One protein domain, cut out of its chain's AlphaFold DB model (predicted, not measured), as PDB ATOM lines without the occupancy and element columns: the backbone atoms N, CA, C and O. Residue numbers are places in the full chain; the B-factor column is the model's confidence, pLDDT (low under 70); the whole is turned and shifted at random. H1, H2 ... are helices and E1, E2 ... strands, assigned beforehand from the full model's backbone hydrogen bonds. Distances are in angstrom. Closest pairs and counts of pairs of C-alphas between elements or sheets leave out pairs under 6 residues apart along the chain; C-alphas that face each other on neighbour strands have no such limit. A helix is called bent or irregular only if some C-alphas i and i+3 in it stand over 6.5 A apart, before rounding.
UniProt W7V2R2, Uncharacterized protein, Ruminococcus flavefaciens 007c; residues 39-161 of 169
ATOM      1  N   GLY A  39     -33.132  21.415 -10.311       87.50
ATOM      2  CA  GLY A  39     -33.998  21.516  -9.137       87.50
ATOM      3  C   GLY A  39     -35.432  21.057  -9.409       87.50
ATOM      4  O   GLY A  39     -36.039  20.417  -8.550       87.50
ATOM      5  N   SER A  40     -35.948  21.328 -10.612       88.31
ATOM      6  CA  SER A  40     -37.264  20.854 -11.051       88.31
ATOM      7  C   SER A  40     -37.257  19.338 -11.265       88.31
ATOM      8  O   SER A  40     -38.097  18.640 -10.702       88.31
ATOM      9  N   LYS A  41     -36.250  18.800 -11.965       89.38
ATOM     10  CA  LYS A  41     -36.133  17.350 -12.205       89.38
ATOM     11  C   LYS A  41     -36.005  16.543 -10.907       89.38
ATOM     12  O   LYS A  41     -36.626  15.487 -10.786       89.38
ATOM     13  N   VAL A  42     -35.229  17.036  -9.937       90.81
ATOM     14  CA  VAL A  42     -35.127  16.437  -8.592       90.81
ATOM     15  C   VAL A  42     -36.481  16.483  -7.888       90.81
ATOM     16  O   VAL A  42     -36.914  15.471  -7.351       90.81
ATOM     17  N   SER A  43     -37.197  17.611  -7.953       90.50
ATOM     18  CA  SER A  43     -38.537  17.729  -7.364       90.50
ATOM     19  C   SER A  43     -39.517  16.712  -7.949       90.50
ATOM     20  O   SER A  43     -40.224  16.044  -7.201       90.50
ATOM     21  N   THR A  44     -39.533  16.548  -9.275       90.12
ATOM     22  CA  THR A  44     -40.364  15.537  -9.938       90.12
ATOM     23  C   THR A  44     -40.008  14.134  -9.454       90.12
ATOM     24  O   THR A  44     -40.904  13.363  -9.127       90.12
ATOM     25  N   ARG A  45     -38.715  13.801  -9.343       90.31
ATOM     26  CA  ARG A  45     -38.284  12.473  -8.884       90.31
ATOM     27  C   ARG A  45     -38.600  12.231  -7.401       90.31
ATOM     28  O   ARG A  45     -38.973  11.119  -7.040       90.31
ATOM     29  N   ASN A  46     -38.522  13.253  -6.552       93.38
ATOM     30  CA  ASN A  46     -38.944  13.160  -5.150       93.38
ATOM     31  C   ASN A  46     -40.458  12.934  -5.037       93.38
ATOM     32  O   ASN A  46     -40.891  12.070  -4.280       93.38
ATOM     33  N   ALA A  47     -41.262  13.642  -5.837       91.06
ATOM     34  CA  ALA A  47     -42.703  13.403  -5.914       91.06
ATOM     35  C   ALA A  47     -43.012  11.978  -6.402       91.06
ATOM     36  O   ALA A  47     -43.883  11.310  -5.857       91.06
ATOM     37  N   THR A  48     -42.249  11.467  -7.373       91.19
ATOM     38  CA  THR A  48     -42.342  10.069  -7.805       91.19
ATOM     39  C   THR A  48     -42.056   9.095  -6.655       91.19
ATOM     40  O   THR A  48     -42.845   8.180  -6.434       91.19
ATOM     41  N   ALA A  49     -40.983   9.304  -5.883       93.44
ATOM     42  CA  ALA A  49     -40.685   8.483  -4.704       93.44
ATOM     43  C   ALA A  49     -41.823   8.534  -3.665       93.44
ATOM     44  O   ALA A  49     -42.216   7.503  -3.127       93.44
ATOM     45  N   GLN A  50     -42.416   9.710  -3.443       93.69
ATOM     46  CA  GLN A  50     -43.574   9.870  -2.565       93.69
ATOM     47  C   GLN A  50     -44.802   9.083  -3.055       93.69
ATOM     48  O   GLN A  50     -45.500   8.474  -2.244       93.69
ATOM     49  N   THR A  51     -45.081   9.083  -4.361       91.56
ATOM     50  CA  THR A  51     -46.176   8.291  -4.944       91.56
ATOM     51  C   THR A  51     -45.960   6.799  -4.707       91.56
ATOM     52  O   THR A  51     -46.887   6.125  -4.261       91.56
ATOM     53  N   PHE A  52     -44.737   6.302  -4.925       91.88
ATOM     54  CA  PHE A  52     -44.388   4.910  -4.633       91.88
ATOM     55  C   PHE A  52     -44.580   4.571  -3.156       91.88
ATOM     56  O   PHE A  52     -45.198   3.557  -2.854       91.88
ATOM     57  N   LEU A  53     -44.143   5.445  -2.242       93.81
ATOM     58  CA  LEU A  53     -44.358   5.244  -0.808       93.81
ATOM     59  C   LEU A  53     -45.842   5.036  -0.487       93.81
ATOM     60  O   LEU A  53     -46.199   4.063   0.171       93.81
ATOM     61  N   LYS A  54     -46.707   5.937  -0.965       91.88
ATOM     62  CA  LYS A  54     -48.150   5.883  -0.684       91.88
ATOM     63  C   LYS A  54     -48.799   4.634  -1.258       91.88
ATOM     64  O   LYS A  54     -49.579   3.982  -0.575       91.88
ATOM     65  N   ALA A  55     -48.491   4.320  -2.508       90.44
ATOM     66  CA  ALA A  55     -49.157   3.233  -3.195       90.44
ATOM     67  C   ALA A  55     -48.726   1.857  -2.683       90.44
ATOM     68  O   ALA A  55     -49.577   1.000  -2.466       90.44
ATOM     69  N   VAL A  56     -47.429   1.668  -2.428       91.88
ATOM     70  CA  VAL A  56     -46.925   0.425  -1.836       91.88
ATOM     71  C   VAL A  56     -47.443   0.273  -0.404       91.88
ATOM     72  O   VAL A  56     -47.818  -0.827  -0.022       91.88
ATOM     73  N   SER A  57     -47.541   1.362   0.377       92.50
ATOM     74  CA  SER A  57     -48.161   1.313   1.714       92.50
ATOM     75  C   SER A  57     -49.609   0.834   1.645       92.50
ATOM     76  O   SER A  57     -49.952  -0.130   2.320       92.50
ATOM     77  N   ALA A  58     -50.433   1.455   0.794       91.38
ATOM     78  CA  ALA A  58     -51.842   1.091   0.647       91.38
ATOM     79  C   ALA A  58     -52.012  -0.375   0.228       91.38
ATOM     80  O   ALA A  58     -52.813  -1.101   0.802       91.38
ATOM     81  N   GLN A  59     -51.197  -0.838  -0.717       90.00
ATOM     82  CA  GLN A  59     -51.255  -2.220  -1.169       90.00
ATOM     83  C   GLN A  59     -50.829  -3.221  -0.093       90.00
ATOM     84  O   GLN A  59     -51.478  -4.250   0.070       90.00
ATOM     85  N   VAL A  60     -49.742  -2.950   0.635       91.25
ATOM     86  CA  VAL A  60     -49.316  -3.814   1.746       91.25
ATOM     87  C   VAL A  60     -50.408  -3.860   2.816       91.25
ATOM     88  O   VAL A  60     -50.717  -4.933   3.329       91.25
ATOM     89  N   GLU A  61     -51.034  -2.723   3.124       92.00
ATOM     90  CA  GLU A  61     -52.176  -2.651   4.041       92.00
ATOM     91  C   GLU A  61     -53.362  -3.495   3.560       92.00
ATOM     92  O   GLU A  61     -53.892  -4.284   4.346       92.00
ATOM     93  N   ASP A  62     -53.740  -3.390   2.285       90.50
ATOM     94  CA  ASP A  62     -54.844  -4.154   1.699       90.50
ATOM     95  C   ASP A  62     -54.568  -5.663   1.728       90.50
ATOM     96  O   ASP A  62     -55.381  -6.423   2.253       90.50
ATOM     97  N   VAL A  63     -53.385  -6.104   1.284       89.62
ATOM     98  CA  VAL A  63     -52.997  -7.527   1.275       89.62
ATOM     99  C   VAL A  63     -53.015  -8.123   2.683       89.62
ATOM    100  O   VAL A  63     -53.514  -9.231   2.899       89.62
ATOM    101  N   TYR A  64     -52.478  -7.412   3.675       91.25
ATOM    102  CA  TYR A  64     -52.473  -7.908   5.052       91.25
ATOM    103  C   TYR A  64     -53.877  -7.927   5.657       91.25
ATOM    104  O   TYR A  64     -54.230  -8.883   6.354       91.25
ATOM    105  N   LYS A  65     -54.696  -6.917   5.351       91.75
ATOM    106  CA  LYS A  65     -56.091  -6.838   5.785       91.75
ATOM    107  C   LYS A  65     -56.939  -7.965   5.195       91.75
ATOM    108  O   LYS A  65     -57.678  -8.598   5.945       91.75
ATOM    109  N   GLU A  66     -56.816  -8.245   3.900       90.38
ATOM    110  CA  GLU A  66     -57.521  -9.343   3.218       90.38
ATOM    111  C   GLU A  66     -57.153 -10.709   3.802       90.38
ATOM    112  O   GLU A  66     -58.018 -11.557   4.011       90.38
ATOM    113  N   ASN A  67     -55.882 -10.893   4.159       88.56
ATOM    114  CA  ASN A  67     -55.390 -12.119   4.784       88.56
ATOM    115  C   ASN A  67     -55.678 -12.216   6.294       88.56
ATOM    116  O   ASN A  67     -55.280 -13.194   6.929       88.56
ATOM    117  N   GLY A  68     -56.311 -11.204   6.902       90.31
ATOM    118  CA  GLY A  68     -56.559 -11.157   8.347       90.31
ATOM    119  C   GLY A  68     -55.280 -11.128   9.197       90.31
ATOM    120  O   GLY A  68     -55.299 -11.534  10.361       90.31
ATOM    121  N   LYS A  69     -54.157 -10.675   8.626       89.69
ATOM    122  CA  LYS A  69     -52.843 -10.593   9.277       89.69
ATOM    123  C   LYS A  69     -52.522  -9.147   9.655       89.69
ATOM    124  O   LYS A  69     -53.078  -8.195   9.117       89.69
ATOM    125  N   LYS A  70     -51.586  -8.969  10.587       89.38
ATOM    126  CA  LYS A  70     -51.021  -7.650  10.910       89.38
ATOM    127  C   LYS A  70     -49.693  -7.477  10.190       89.38
ATOM    128  O   LYS A  70     -48.898  -8.415  10.179       89.38
ATOM    129  N   ILE A  71     -49.461  -6.287   9.637       90.25
ATOM    130  CA  ILE A  71     -48.146  -5.914   9.109       90.25
ATOM    131  C   ILE A  71     -47.153  -6.014  10.270       90.25
ATOM    132  O   ILE A  71     -47.435  -5.449  11.336       90.25
ATOM    133  N   PRO A  72     -46.028  -6.729  10.130       89.12
ATOM    134  CA  PRO A  72     -45.167  -6.925  11.278       89.12
ATOM    135  C   PRO A  72     -44.392  -5.640  11.579       89.12
ATOM    136  O   PRO A  72     -43.898  -4.955  10.682       89.12
ATOM    137  N   ALA A  73     -44.334  -5.301  12.862       91.44
ATOM    138  CA  ALA A  73     -43.770  -4.049  13.363       91.44
ATOM    139  C   ALA A  73     -42.441  -4.240  14.107       91.44
ATOM    140  O   ALA A  73     -41.831  -3.274  14.538       91.44
ATOM    141  N   ASP A  74     -41.996  -5.483  14.259       90.06
ATOM    142  CA  ASP A  74     -40.787  -5.884  14.975       90.06
ATOM    143  C   ASP A  74     -39.516  -5.826  14.113       90.06
ATOM    144  O   ASP A  74     -38.414  -6.001  14.632       90.06
ATOM    145  N   LYS A  75     -39.644  -5.564  12.807       87.81
ATOM    146  CA  LYS A  75     -38.504  -5.497  11.888       87.81
ATOM    147  C   LYS A  75     -38.679  -4.497  10.750       87.81
ATOM    148  O   LYS A  75     -39.772  -4.000  10.481       87.81
ATOM    149  N   GLU A  76     -37.556  -4.196  10.106       91.94
ATOM    150  CA  GLU A  76     -37.485  -3.338   8.926       91.94
ATOM    151  C   GLU A  76     -37.535  -4.180   7.646       91.94
ATOM    152  O   GLU A  76     -36.918  -5.242   7.567       91.94
ATOM    153  N   TYR A  77     -38.231  -3.671   6.630       90.62
ATOM    154  CA  TYR A  77     -38.371  -4.327   5.329       90.62
ATOM    155  C   TYR A  77     -38.097  -3.368   4.197       90.62
ATOM    156  O   TYR A  77     -38.290  -2.157   4.316       90.62
ATOM    157  N   ILE A  78     -37.723  -3.939   3.061       93.69
ATOM    158  CA  ILE A  78     -37.552  -3.207   1.821       93.69
ATOM    159  C   ILE A  78     -38.400  -3.889   0.760       93.69
ATOM    160  O   ILE A  78     -38.176  -5.053   0.436       93.69
ATOM    161  N   VAL A  79     -39.343  -3.139   0.203       93.94
ATOM    162  CA  VAL A  79     -40.090  -3.524  -0.992       93.94
ATOM    163  C   VAL A  79     -39.445  -2.822  -2.179       93.94
ATOM    164  O   VAL A  79     -39.193  -1.617  -2.133       93.94
ATOM    165  N   ARG A  80     -39.149  -3.569  -3.237       94.75
ATOM    166  CA  ARG A  80     -38.559  -3.038  -4.470       94.75
ATOM    167  C   ARG A  80     -39.516  -3.237  -5.622       94.75
ATOM    168  O   ARG A  80     -40.405  -4.080  -5.550       94.75
ATOM    169  N   GLY A  81     -39.296  -2.504  -6.700       92.88
ATOM    170  CA  GLY A  81     -39.985  -2.793  -7.939       92.88
ATOM    171  C   GLY A  81     -39.586  -1.902  -9.096       92.88
ATOM    172  O   GLY A  81     -38.677  -1.064  -9.017       92.88
ATOM    173  N   ARG A  82     -40.283  -2.123 -10.207       91.69
ATOM    174  CA  ARG A  82     -40.049  -1.460 -11.483       91.69
ATOM    175  C   ARG A  82     -41.370  -1.121 -12.163       91.69
ATOM    176  O   ARG A  82     -42.178  -1.996 -12.458       91.69
ATOM    177  N   GLY A  83     -41.563   0.159 -12.461       87.62
ATOM    178  CA  GLY A  83     -42.828   0.694 -12.948       87.62
ATOM    179  C   GLY A  83     -43.948   0.381 -11.967       87.62
ATOM    180  O   GLY A  83     -43.830   0.661 -10.776       87.62
ATOM    181  N   ASN A  84     -45.006  -0.243 -12.461       85.69
ATOM    182  CA  ASN A  84     -46.120  -0.731 -11.659       85.69
ATOM    183  C   ASN A  84     -45.876  -2.082 -10.975       85.69
ATOM    184  O   ASN A  84     -46.749  -2.515 -10.238       85.69
ATOM    185  N   VAL A  85     -44.760  -2.770 -11.200       87.06
ATOM    186  CA  VAL A  85     -44.573  -4.133 -10.683       87.06
ATOM    187  C   VAL A  85     -43.714  -4.121  -9.424       87.06
ATOM    188  O   VAL A  85     -42.634  -3.528  -9.427       87.06
ATOM    189  N   ASN A  86     -44.172  -4.798  -8.371       87.94
ATOM    190  CA  ASN A  86     -43.380  -5.077  -7.172       87.94
ATOM    191  C   ASN A  86     -42.546  -6.347  -7.353       87.94
ATOM    192  O   ASN A  86     -43.008  -7.317  -7.944       87.94
ATOM    193  N   GLU A  87     -41.358  -6.380  -6.772       88.25
ATOM    194  CA  GLU A  87     -40.579  -7.605  -6.625       88.25
ATOM    195  C   GLU A  87     -41.067  -8.403  -5.407       88.25
ATOM    196  O   GLU A  87     -41.400  -7.798  -4.379       88.25
ATOM    197  N   PRO A  88     -41.072  -9.746  -5.491       86.44
ATOM    198  CA  PRO A  88     -41.338 -10.593  -4.343       86.44
ATOM    199  C   PRO A  88     -40.436 -10.256  -3.155       86.44
ATOM    200  O   PRO A  88     -39.217 -10.123  -3.292       86.44
ATOM    201  N   CYS A  89     -41.032 -10.126  -1.977       87.31
ATOM    202  CA  CYS A  89     -40.343  -9.875  -0.718       87.31
ATOM    203  C   CYS A  89     -41.173 -10.426   0.445       87.31
ATOM    204  O   CYS A  89     -42.294 -10.874   0.253       87.31
ATOM    205  N   GLU A  90     -40.662 -10.342   1.670       83.75
ATOM    206  CA  GLU A  90     -41.350 -10.907   2.839       83.75
ATOM    207  C   GLU A  90     -42.778 -10.364   3.068       83.75
ATOM    208  O   GLU A  90     -43.622 -11.043   3.648       83.75
ATOM    209  N   LEU A  91     -43.072  -9.138   2.623       84.94
ATOM    210  CA  LEU A  91     -44.420  -8.571   2.725       84.94
ATOM    211  C   LEU A  91     -45.320  -8.928   1.532       84.94
ATOM    212  O   LEU A  91     -46.537  -8.815   1.650       84.94
ATOM    213  N   LEU A  92     -44.738  -9.312   0.396       85.69
ATOM    214  CA  LEU A  92     -45.418  -9.548  -0.875       85.69
ATOM    215  C   LEU A  92     -44.774 -10.770  -1.537       85.69
ATOM    216  O   LEU A  92     -43.825 -10.622  -2.302       85.69
ATOM    217  N   ASP A  93     -45.257 -11.972  -1.216       81.38
ATOM    218  CA  ASP A  93     -44.651 -13.231  -1.684       81.38
ATOM    219  C   ASP A  93     -44.713 -13.396  -3.213       81.38
ATOM    220  O   ASP A  93     -43.846 -14.026  -3.820       81.38
ATOM    221  N   GLU A  94     -45.724 -12.799  -3.848       82.75
ATOM    222  CA  GLU A  94     -45.896 -12.783  -5.296       82.75
ATOM    223  C   GLU A  94     -45.745 -11.365  -5.852       82.75
ATOM    224  O   GLU A  94     -46.160 -10.369  -5.254       82.75
ATOM    225  N   SER A  95     -45.152 -11.283  -7.042       81.56
ATOM    226  CA  SER A  95     -45.035 -10.040  -7.796       81.56
ATOM    227  C   SER A  95     -46.429  -9.525  -8.150       81.56
ATOM    228  O   SER A  95     -47.159 -10.175  -8.896       81.56
ATOM    229  N   MET A  96     -46.776  -8.334  -7.669       82.62
ATOM    230  CA  MET A  96     -48.094  -7.721  -7.863       82.62
ATOM    231  C   MET A  96     -47.991  -6.447  -8.707       82.62
ATOM    232  O   MET A  96     -46.963  -5.766  -8.695       82.62
ATOM    233  N   THR A  97     -49.067  -6.128  -9.429       81.56
ATOM    234  CA  THR A  97     -49.166  -4.929 -10.275       81.56
ATOM    235  C   THR A  97     -49.917  -3.816  -9.557       81.56
ATOM    236  O   THR A  97     -50.989  -4.034  -8.996       81.56
ATOM    237  N   ASN A  98     -49.403  -2.596  -9.661       73.25
ATOM    238  CA  ASN A  98     -49.957  -1.406  -9.041       73.25
ATOM    239  C   ASN A  98     -50.571  -0.457 -10.080       73.25
ATOM    240  O   ASN A  98     -50.033  -0.268 -11.166       73.25
ATOM    241  N   GLN A  99     -51.675   0.215  -9.757       69.19
ATOM    242  CA  GLN A  99     -52.441   0.989 -10.752       69.19
ATOM    243  C   GLN A  99     -52.050   2.474 -10.907       69.19
ATOM    244  O   GLN A  99     -52.824   3.253 -11.455       69.19
ATOM    245  N   TYR A 100     -50.877   2.910 -10.442       67.12
ATOM    246  CA  TYR A 100     -50.575   4.349 -10.355       67.12
ATOM    247  C   TYR A 100     -49.645   4.909 -11.451       67.12
ATOM    248  O   TYR A 100     -49.735   6.106 -11.718       67.12
ATOM    249  N   ILE A 101     -48.773   4.110 -12.094       64.12
ATOM    250  CA  ILE A 101     -47.837   4.551 -13.160       64.12
ATOM    251  C   ILE A 101     -47.537   3.390 -14.134       64.12
ATOM    252  O   ILE A 101     -47.076   2.341 -13.700       64.12
ATOM    253  N   ASP A 102     -47.696   3.611 -15.446       67.81
ATOM    254  CA  ASP A 102     -47.362   2.639 -16.520       67.81
ATOM    255  C   ASP A 102     -45.913   2.778 -17.056       67.81
ATOM    256  O   ASP A 102     -45.495   2.163 -18.032       67.81
ATOM    257  N   ASP A 103     -45.095   3.626 -16.424       73.56
ATOM    258  CA  ASP A 103     -43.702   3.835 -16.825       73.56
ATOM    259  C   ASP A 103     -42.775   2.740 -16.269       73.56
ATOM    260  O   ASP A 103     -42.192   2.859 -15.186       73.56
ATOM    261  N   HIS A 104     -42.561   1.690 -17.059       76.50
ATOM    262  CA  HIS A 104     -41.611   0.609 -16.764       76.50
ATOM    263  C   HIS A 104     -40.126   1.029 -16.782       76.50
ATOM    264  O   HIS A 104     -39.241   0.180 -16.627       76.50
ATOM    265  N   SER A 105     -39.794   2.307 -16.993       84.44
ATOM    266  CA  SER A 105     -38.411   2.797 -16.924       84.44
ATOM    267  C   SER A 105     -37.967   3.195 -15.513       84.44
ATOM    268  O   SER A 105     -36.768   3.393 -15.289       84.44
ATOM    269  N   ILE A 106     -38.899   3.289 -14.556       90.12
ATOM    270  CA  ILE A 106     -38.610   3.744 -13.193       90.12
ATOM    271  C   ILE A 106     -38.445   2.569 -12.238       90.12
ATOM    272  O   ILE A 106     -39.363   1.787 -12.031       90.12
ATOM    273  N   TYR A 107     -37.279   2.490 -11.615       93.62
ATOM    274  CA  TYR A 107     -37.011   1.632 -10.470       93.62
ATOM    275  C   TYR A 107     -37.342   2.389  -9.200       93.62
ATOM    276  O   TYR A 107     -37.098   3.598  -9.108       93.62
ATOM    277  N   TRP A 108     -37.858   1.679  -8.214       94.38
ATOM    278  CA  TRP A 108     -38.237   2.266  -6.946       94.38
ATOM    279  C   TRP A 108     -37.990   1.296  -5.799       94.38
ATOM    280  O   TRP A 108     -37.895   0.081  -5.979       94.38
ATOM    281  N   VAL A 109     -37.842   1.870  -4.610       96.25
ATOM    282  CA  VAL A 109     -37.631   1.148  -3.359       96.25
ATOM    283  C   VAL A 109     -38.439   1.848  -2.273       96.25
ATOM    284  O   VAL A 109     -38.398   3.072  -2.193       96.25
ATOM    285  N   VAL A 110     -39.156   1.094  -1.442       95.62
ATOM    286  CA  VAL A 110     -39.907   1.596  -0.285       95.62
ATOM    287  C   VAL A 110     -39.458   0.838   0.957       95.62
ATOM    288  O   VAL A 110     -39.475  -0.392   0.989       95.62
ATOM    289  N   LYS A 111     -39.052   1.579   1.986       95.50
ATOM    290  CA  LYS A 111     -38.649   1.030   3.277       95.50
ATOM    291  C   LYS A 111     -39.805   1.093   4.263       95.50
ATOM    292  O   LYS A 111     -40.397   2.154   4.471       95.50
ATOM    293  N   PHE A 112     -40.055  -0.028   4.924       94.31
ATOM    294  CA  PHE A 112     -40.986  -0.146   6.036       94.31
ATOM    295  C   PHE A 112     -40.226  -0.275   7.351       94.31
ATOM    296  O   PHE A 112     -39.222  -0.984   7.434       94.31
ATOM    297  N   LYS A 113     -40.729   0.405   8.376       93.31
ATOM    298  CA  LYS A 113     -40.244   0.363   9.752       93.31
ATOM    299  C   LYS A 113     -41.437   0.489  10.692       93.31
ATOM    300  O   LYS A 113     -42.359   1.249  10.403       93.31
ATOM    301  N   ASP A 114     -41.440  -0.270  11.784       91.50
ATOM    302  CA  ASP A 114     -42.516  -0.260  12.786       91.50
ATOM    303  C   ASP A 114     -43.915  -0.469  12.161       91.50
ATOM    304  O   ASP A 114     -44.908   0.147  12.554       91.50
ATOM    305  N   GLY A 115     -43.982  -1.315  11.126       88.50
ATOM    306  CA  GLY A 115     -45.213  -1.647  10.406       88.50
ATOM    307  C   GLY A 115     -45.727  -0.556   9.460       88.50
ATOM    308  O   GLY A 115     -46.861  -0.653   8.999       88.50
ATOM    309  N   LYS A 116     -44.935   0.486   9.169       92.69
ATOM    310  CA  LYS A 116     -45.325   1.608   8.297       92.69
ATOM    311  C   LYS A 116     -44.256   1.926   7.260       92.69
ATOM    312  O   LYS A 116     -43.062   1.848   7.543       92.69
ATOM    313  N   ALA A 117     -44.678   2.347   6.070       93.69
ATOM    314  CA  ALA A 117     -43.761   2.886   5.073       93.69
ATOM    315  C   ALA A 117     -43.171   4.220   5.569       93.69
ATOM    316  O   ALA A 117     -43.908   5.116   5.986       93.69
ATOM    317  N   CYS A 118     -41.846   4.356   5.537       94.19
ATOM    318  CA  CYS A 118     -41.138   5.495   6.133       94.19
ATOM    319  C   CYS A 118     -40.233   6.239   5.148       94.19
ATOM    320  O   CYS A 118     -40.127   7.460   5.234       94.19
ATOM    321  N   GLU A 119     -39.630   5.545   4.187       96.00
ATOM    322  CA  GLU A 119     -38.747   6.146   3.188       96.00
ATOM    323  C   GLU A 119     -38.990   5.523   1.819       96.00
ATOM    324  O   GLU A 119     -39.374   4.356   1.713       96.00
ATOM    325  N   ALA A 120     -38.755   6.296   0.765       96.38
ATOM    326  CA  ALA A 120     -38.802   5.797  -0.596       96.38
ATOM    327  C   ALA A 120     -37.743   6.442  -1.484       96.38
ATOM    328  O   ALA A 120     -37.408   7.621  -1.342       96.38
ATOM    329  N   TRP A 121     -37.276   5.663  -2.456       96.62
ATOM    330  CA  TRP A 121     -36.320   6.071  -3.475       96.62
ATOM    331  C   TRP A 121     -36.874   5.761  -4.863       96.62
ATOM    332  O   TRP A 121     -37.588   4.776  -5.048       96.62
ATOM    333  N   SER A 122     -36.534   6.580  -5.860       94.25
ATOM    334  CA  SER A 122     -36.862   6.294  -7.263       94.25
ATOM    335  C   SER A 122     -35.773   6.747  -8.235       94.25
ATOM    336  O   SER A 122     -35.143   7.785  -8.040       94.25
ATOM    337  N   ALA A 123     -35.537   5.984  -9.304       93.56
ATOM    338  CA  ALA A 123     -34.503   6.275 -10.298       93.56
ATOM    339  C   ALA A 123     -34.822   5.660 -11.671       93.56
ATOM    340  O   ALA A 123     -35.543   4.676 -11.777       93.56
ATOM    341  N   LYS A 124     -34.214   6.183 -12.746       91.56
ATOM    342  CA  LYS A 124     -34.261   5.584 -14.103       91.56
ATOM    343  C   LYS A 124     -33.273   4.414 -14.296       91.56
ATOM    344  O   LYS A 124     -32.925   4.050 -15.419       91.56
ATOM    345  N   ARG A 125     -32.748   3.868 -13.201       91.50
ATOM    346  CA  ARG A 125     -31.785   2.760 -13.167       91.50
ATOM    347  C   ARG A 125     -31.986   1.948 -11.887       91.50
ATOM    348  O   ARG A 125     -32.510   2.515 -10.930       91.50
ATOM    349  N   PRO A 126     -31.509   0.695 -11.832       92.38
ATOM    350  CA  PRO A 126     -31.490  -0.064 -10.590       92.38
ATOM    351  C   PRO A 126     -30.832   0.730  -9.451       92.38
ATOM    352  O   PRO A 126     -29.775   1.352  -9.643       92.38
ATOM    353  N   ILE A 127     -31.488   0.724  -8.291       94.25
ATOM    354  CA  ILE A 127     -31.046   1.406  -7.071       94.25
ATOM    355  C   ILE A 127     -30.227   0.415  -6.250       94.25
ATOM    356  O   ILE A 127     -30.678  -0.699  -5.981       94.25
ATOM    357  N   LYS A 128     -29.007   0.806  -5.887       93.06
ATOM    358  CA  LYS A 128     -28.111  -0.032  -5.089       93.06
ATOM    359  C   LYS A 128     -28.388   0.150  -3.604       93.06
ATOM    360  O   LYS A 128     -28.756   1.232  -3.163       93.06
ATOM    361  N   ASP A 129     -28.073  -0.869  -2.820       92.56
ATOM    362  CA  ASP A 129     -28.263  -0.853  -1.364       92.56
ATOM    363  C   ASP A 129     -27.435   0.242  -0.683       92.56
ATOM    364  O   ASP A 129     -27.895   0.885   0.253       92.56
ATOM    365  N   SER A 130     -26.252   0.542  -1.225       93.44
ATOM    366  CA  SER A 130     -25.405   1.658  -0.782       93.44
ATOM    367  C   SER A 130     -26.046   3.041  -0.963       93.44
ATOM    368  O   SER A 130     -25.527   4.029  -0.452       93.44
ATOM    369  N   GLU A 131     -27.120   3.132  -1.746       92.81
ATOM    370  CA  GLU A 131     -27.873   4.362  -2.013       92.81
ATOM    371  C   GLU A 131     -29.131   4.466  -1.141       92.81
ATOM    372  O   GLU A 131     -29.853   5.451  -1.233       92.81
ATOM    373  N   LEU A 132     -29.414   3.482  -0.282       94.06
ATOM    374  CA  LEU A 132     -30.589   3.483   0.593       94.06
ATOM    375  C   LEU A 132     -30.292   4.230   1.893       94.06
ATOM    376  O   LEU A 132     -30.183   3.656   2.974       94.06
ATOM    377  N   ARG A 133     -30.121   5.542   1.758       93.62
ATOM    378  CA  ARG A 133     -29.896   6.463   2.871       93.62
ATOM    379  C   ARG A 133     -30.704   7.737   2.698       93.62
ATOM    380  O   ARG A 133     -31.263   7.992   1.631       93.62
ATOM    381  N   TYR A 134     -30.678   8.555   3.738       91.81
ATOM    382  CA  TYR A 134     -31.196   9.909   3.682       91.81
ATOM    383  C   TYR A 134     -30.458  10.755   2.638       91.81
ATOM    384  O   TYR A 134     -29.224  10.715   2.547       91.81
ATOM    385  N   TYR A 135     -31.231  11.551   1.899       91.25
ATOM    386  CA  TYR A 135     -30.737  12.603   1.019       91.25
ATOM    387  C   TYR A 135     -31.484  13.906   1.275       91.25
ATOM    388  O   TYR A 135     -32.715  13.952   1.258       91.25
ATOM    389  N   SER A 136     -30.742  15.001   1.404       90.44
ATOM    390  CA  SER A 136     -31.354  16.327   1.317       90.44
ATOM    391  C   SER A 136     -31.603  16.710  -0.147       90.44
ATOM    392  O   SER A 136     -30.899  16.271  -1.063       90.44
ATOM    393  N   ARG A 137     -32.586  17.583  -0.400       88.88
ATOM    394  CA  ARG A 137     -32.851  18.093  -1.757       88.88
ATOM    395  C   ARG A 137     -31.624  18.789  -2.360       88.88
ATOM    396  O   ARG A 137     -31.341  18.611  -3.542       88.88
ATOM    397  N   SER A 138     -30.901  19.573  -1.561       90.31
ATOM    398  CA  SER A 138     -29.693  20.279  -2.000       90.31
ATOM    399  C   SER A 138     -28.574  19.311  -2.380       90.31
ATOM    400  O   SER A 138     -27.913  19.529  -3.393       90.31
ATOM    401  N   GLU A 139     -28.413  18.213  -1.639       91.69
ATOM    402  CA  GLU A 139     -27.466  17.150  -1.976       91.69
ATOM    403  C   GLU A 139     -27.799  16.498  -3.324       91.69
ATOM    404  O   GLU A 139     -26.924  16.383  -4.181       91.69
ATOM    405  N   LEU A 140     -29.067  16.144  -3.564       90.94
ATOM    406  CA  LEU A 140     -29.498  15.552  -4.840       90.94
ATOM    407  C   LEU A 140     -29.254  16.489  -6.029       90.94
ATOM    408  O   LEU A 140     -28.833  16.044  -7.103       90.94
ATOM    409  N   ILE A 141     -29.493  17.790  -5.845       90.81
ATOM    410  CA  ILE A 141     -29.210  18.811  -6.860       90.81
ATOM    411  C   ILE A 141     -27.701  18.918  -7.101       90.81
ATOM    412  O   ILE A 141     -27.269  18.913  -8.254       90.81
ATOM    413  N   ALA A 142     -26.898  18.990  -6.037       91.06
ATOM    414  CA  ALA A 142     -25.447  19.094  -6.131       91.06
ATOM    415  C   ALA A 142     -24.839  17.883  -6.851       91.06
ATOM    416  O   ALA A 142     -24.042  18.055  -7.774       91.06
ATOM    417  N   GLU A 143     -25.266  16.668  -6.496       89.62
ATOM    418  CA  GLU A 143     -24.806  15.433  -7.132       89.62
ATOM    419  C   GLU A 143     -25.186  15.393  -8.617       89.62
ATOM    420  O   GLU A 143     -24.357  15.108  -9.482       89.62
ATOM    421  N   SER A 144     -26.417  15.788  -8.945       87.88
ATOM    422  CA  SER A 144     -26.898  15.848 -10.330       87.88
ATOM    423  C   SER A 144     -26.153  16.897 -11.167       87.88
ATOM    424  O   SER A 144     -25.904  16.699 -12.360       87.88
ATOM    425  N   ASN A 145     -25.742  18.010 -10.557       90.00
ATOM    426  CA  ASN A 145     -24.990  19.079 -11.218       90.00
ATOM    427  C   ASN A 145     -23.529  18.718 -11.531       90.00
ATOM    428  O   ASN A 145     -22.926  19.383 -12.381       90.00
ATOM    429  N   LYS A 146     -22.972  17.652 -10.929       88.94
ATOM    430  CA  LYS A 146     -21.652  17.103 -11.304       88.94
ATOM    431  C   LYS A 146     -21.651  16.511 -12.716       88.94
ATOM    432  O   LYS A 146     -20.615  16.483 -13.378       88.94
ATOM    433  N   HIS A 147     -22.813  16.067 -13.199       87.31
ATOM    434  CA  HIS A 147     -22.953  15.396 -14.490       87.31
ATOM    435  C   HIS A 147     -24.134  15.953 -15.306       87.31
ATOM    436  O   HIS A 147     -25.081  15.211 -15.584       87.31
ATOM    437  N   PRO A 148     -24.085  17.227 -15.752       83.81
ATOM    438  CA  PRO A 148     -25.223  17.918 -16.372       83.81
ATOM    439  C   PRO A 148     -25.804  17.176 -17.587       83.81
ATOM    440  O   PRO A 148     -27.016  17.048 -17.721       83.81
ATOM    441  N   LEU A 149     -24.949  16.577 -18.422       85.00
ATOM    442  CA  LEU A 149     -25.361  15.814 -19.611       85.00
ATOM    443  C   LEU A 149     -25.949  14.424 -19.303       85.00
ATOM    444  O   LEU A 149     -26.490  13.775 -20.195       85.00
ATOM    445  N   ARG A 150     -25.819  13.923 -18.067       83.19
ATOM    446  CA  ARG A 150     -26.298  12.589 -17.650       83.19
ATOM    447  C   ARG A 150     -27.361  12.643 -16.553       83.19
ATOM    448  O   ARG A 150     -27.760  11.595 -16.050       83.19
ATOM    449  N   GLN A 151     -27.842  13.840 -16.221       80.81
ATOM    450  CA  GLN A 151     -28.792  14.080 -15.136       80.81
ATOM    451  C   GLN A 151     -29.991  13.141 -15.171       80.81
ATOM    452  O   GLN A 151     -30.293  12.506 -14.170       80.81
ATOM    453  N   GLU A 152     -30.641  12.971 -16.322       75.12
ATOM    454  CA  GLU A 152     -31.851  12.147 -16.389       75.12
ATOM    455  C   GLU A 152     -31.653  10.703 -15.921       75.12
ATOM    456  O   GLU A 152     -32.571  10.126 -15.343       75.12
ATOM    457  N   LYS A 153     -30.468  10.129 -16.159       79.94
ATOM    458  CA  LYS A 153     -30.140   8.751 -15.772       79.94
ATOM    459  C   LYS A 153     -29.639   8.643 -14.332       79.94
ATOM    460  O   LYS A 153     -29.717   7.567 -13.746       79.94
ATOM    461  N   LEU A 154     -29.069   9.721 -13.798       80.62
ATOM    462  CA  LEU A 154     -28.365   9.713 -12.514       80.62
ATOM    463  C   LEU A 154     -29.183  10.299 -11.365       80.62
ATOM    464  O   LEU A 154     -28.883   9.968 -10.223       80.62
ATOM    465  N   ILE A 155     -30.206  11.111 -11.653       85.19
ATOM    466  CA  ILE A 155     -31.086  11.677 -10.629       85.19
ATOM    467  C   ILE A 155     -31.766  10.544  -9.856       85.19
ATOM    468  O   ILE A 155     -32.564   9.782 -10.410       85.19
ATOM    469  N   LEU A 156     -31.462  10.510  -8.564       91.06
ATOM    470  CA  LEU A 156     -32.173   9.760  -7.544       91.06
ATOM    471  C   LEU A 156     -33.238  10.680  -6.943       91.06
ATOM    472  O   LEU A 156     -32.956  11.833  -6.623       91.06
ATOM    473  N   GLY A 157     -34.464  10.194  -6.834       92.94
ATOM    474  CA  GLY A 157     -35.501  10.826  -6.032       92.94
ATOM    475  C   GLY A 157     -35.553  10.167  -4.678       92.94
ATOM    476  O   GLY A 157     -35.385   8.952  -4.588       92.94
ATOM    477  N   TYR A 158     -35.810  10.965  -3.655       95.12
ATOM    478  CA  TYR A 158     -35.910  10.506  -2.283       95.12
ATOM    479  C   TYR A 158     -37.063  11.207  -1.571       95.12
ATOM    480  O   TYR A 158     -37.316  12.396  -1.785       95.12
ATOM    481  N   PHE A 159     -37.763  10.458  -0.727       94.62
ATOM    482  CA  PHE A 159     -38.818  10.966   0.133       94.62
ATOM    483  C   PHE A 159     -38.771  10.258   1.489       94.62
ATOM    484  O   PHE A 159     -38.611   9.040   1.542       94.62
ATOM    485  N   SER A 160     -38.959  11.015   2.571       92.62
ATOM    486  CA  SER A 160     -39.068  10.504   3.939       92.62
ATOM    487  C   SER A 160     -40.363  10.999   4.571       92.62
ATOM    488  O   SER A 160     -40.672  12.188   4.532       92.62
ATOM    489  N   ALA A 161     -41.125  10.087   5.170       88.44
ATOM    490  CA  ALA A 161     -42.362  10.409   5.871       88.44
ATOM    491  C   ALA A 161     -42.114  11.232   7.147       88.44
ATOM    492  O   ALA A 161     -42.974  12.021   7.528       88.44
TER     493      ALA A 161
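What this domain is: This is residues 39 to 161 of the 169 residues of an uncharacterized protein of Ruminococcus flavefaciens 007c (UniProt W7V2R2). One long helix, H1, lies slantwise over one face of a four-stranded antiparallel sheet, and two short helices, H2 and H3, sit near the helix's first residues at one end of the long axis. The 123 printed residues hold three named helices and four named strands, in the order H1 E1 E2 E3 H2 H3 E4, class mixed; the sheet runs E1 E2 E3 E4. The whole is compact, with a radius of gyration of the C-alphas of 14.6 A, yet elongated, spanning 49 by 28 by 21 A.

How they stand to each other: Start with H1, residues 39 to 66: it is on the sheet of E1 (77 to 82), E2 (107 to 113), E3 (116 to 123) and E4 (156 to 160), at a height of 7.2 A, in two layers, a helix on one face of a sheet. It lies over E2, E3 and E4; its closest C-alphas to E4 are Asn 46 and Gly 157, 4.3 A. E1, E2 and E3 form a meander, each strand the antiparallel neighbour of the one before: look at N 79 and O 110, 2.9 A, and N 109 and O 121, 2.9 A. E4 is antiparallel to E3, with N 120 and O 159 at 2.9 A. H2, residues 137 to 145, only grazes the sheet and touches residues 39 to 43 of H1, the closest C-alphas being Gly 39 and Ile 141, 6.0 A. H3, residues 148 to 154, only just touches H2, only at the corner, with 3 pairs of C-alphas within 8 A, the closest Ser 144 and Gln 151 at 5.5 A. Every O i to N i+4 pair is within hydrogen-bond range in H1 and H2; H3 has 1 of 3, and 2 of 4 O i to N i+3 pairs.

Where its parts are: Find C-alpha 39 at (-33.998, 21.516, -9.137); H1 runs 40.7 A to C-alpha 66 at (-57.521, -9.343, 3.218). E1 measures 17.1 A, E2 20.5 A, E3 22.0 A, H2 12.3 A and H3 9.6 A; H3 is irregular, with C-alphas 149 and 152 8.1 A apart. E4 runs 13.4 A to C-alpha 160 at (-39.068, 10.504, 3.939).

The domain as a whole: The farthest C-alphas, Gly 68 and Leu 149, are 49.8 A apart. The links E1 to E2 and E3 to H2 are long. The printed part has no cut; pLDDT is under 70 at residues 99 to 102.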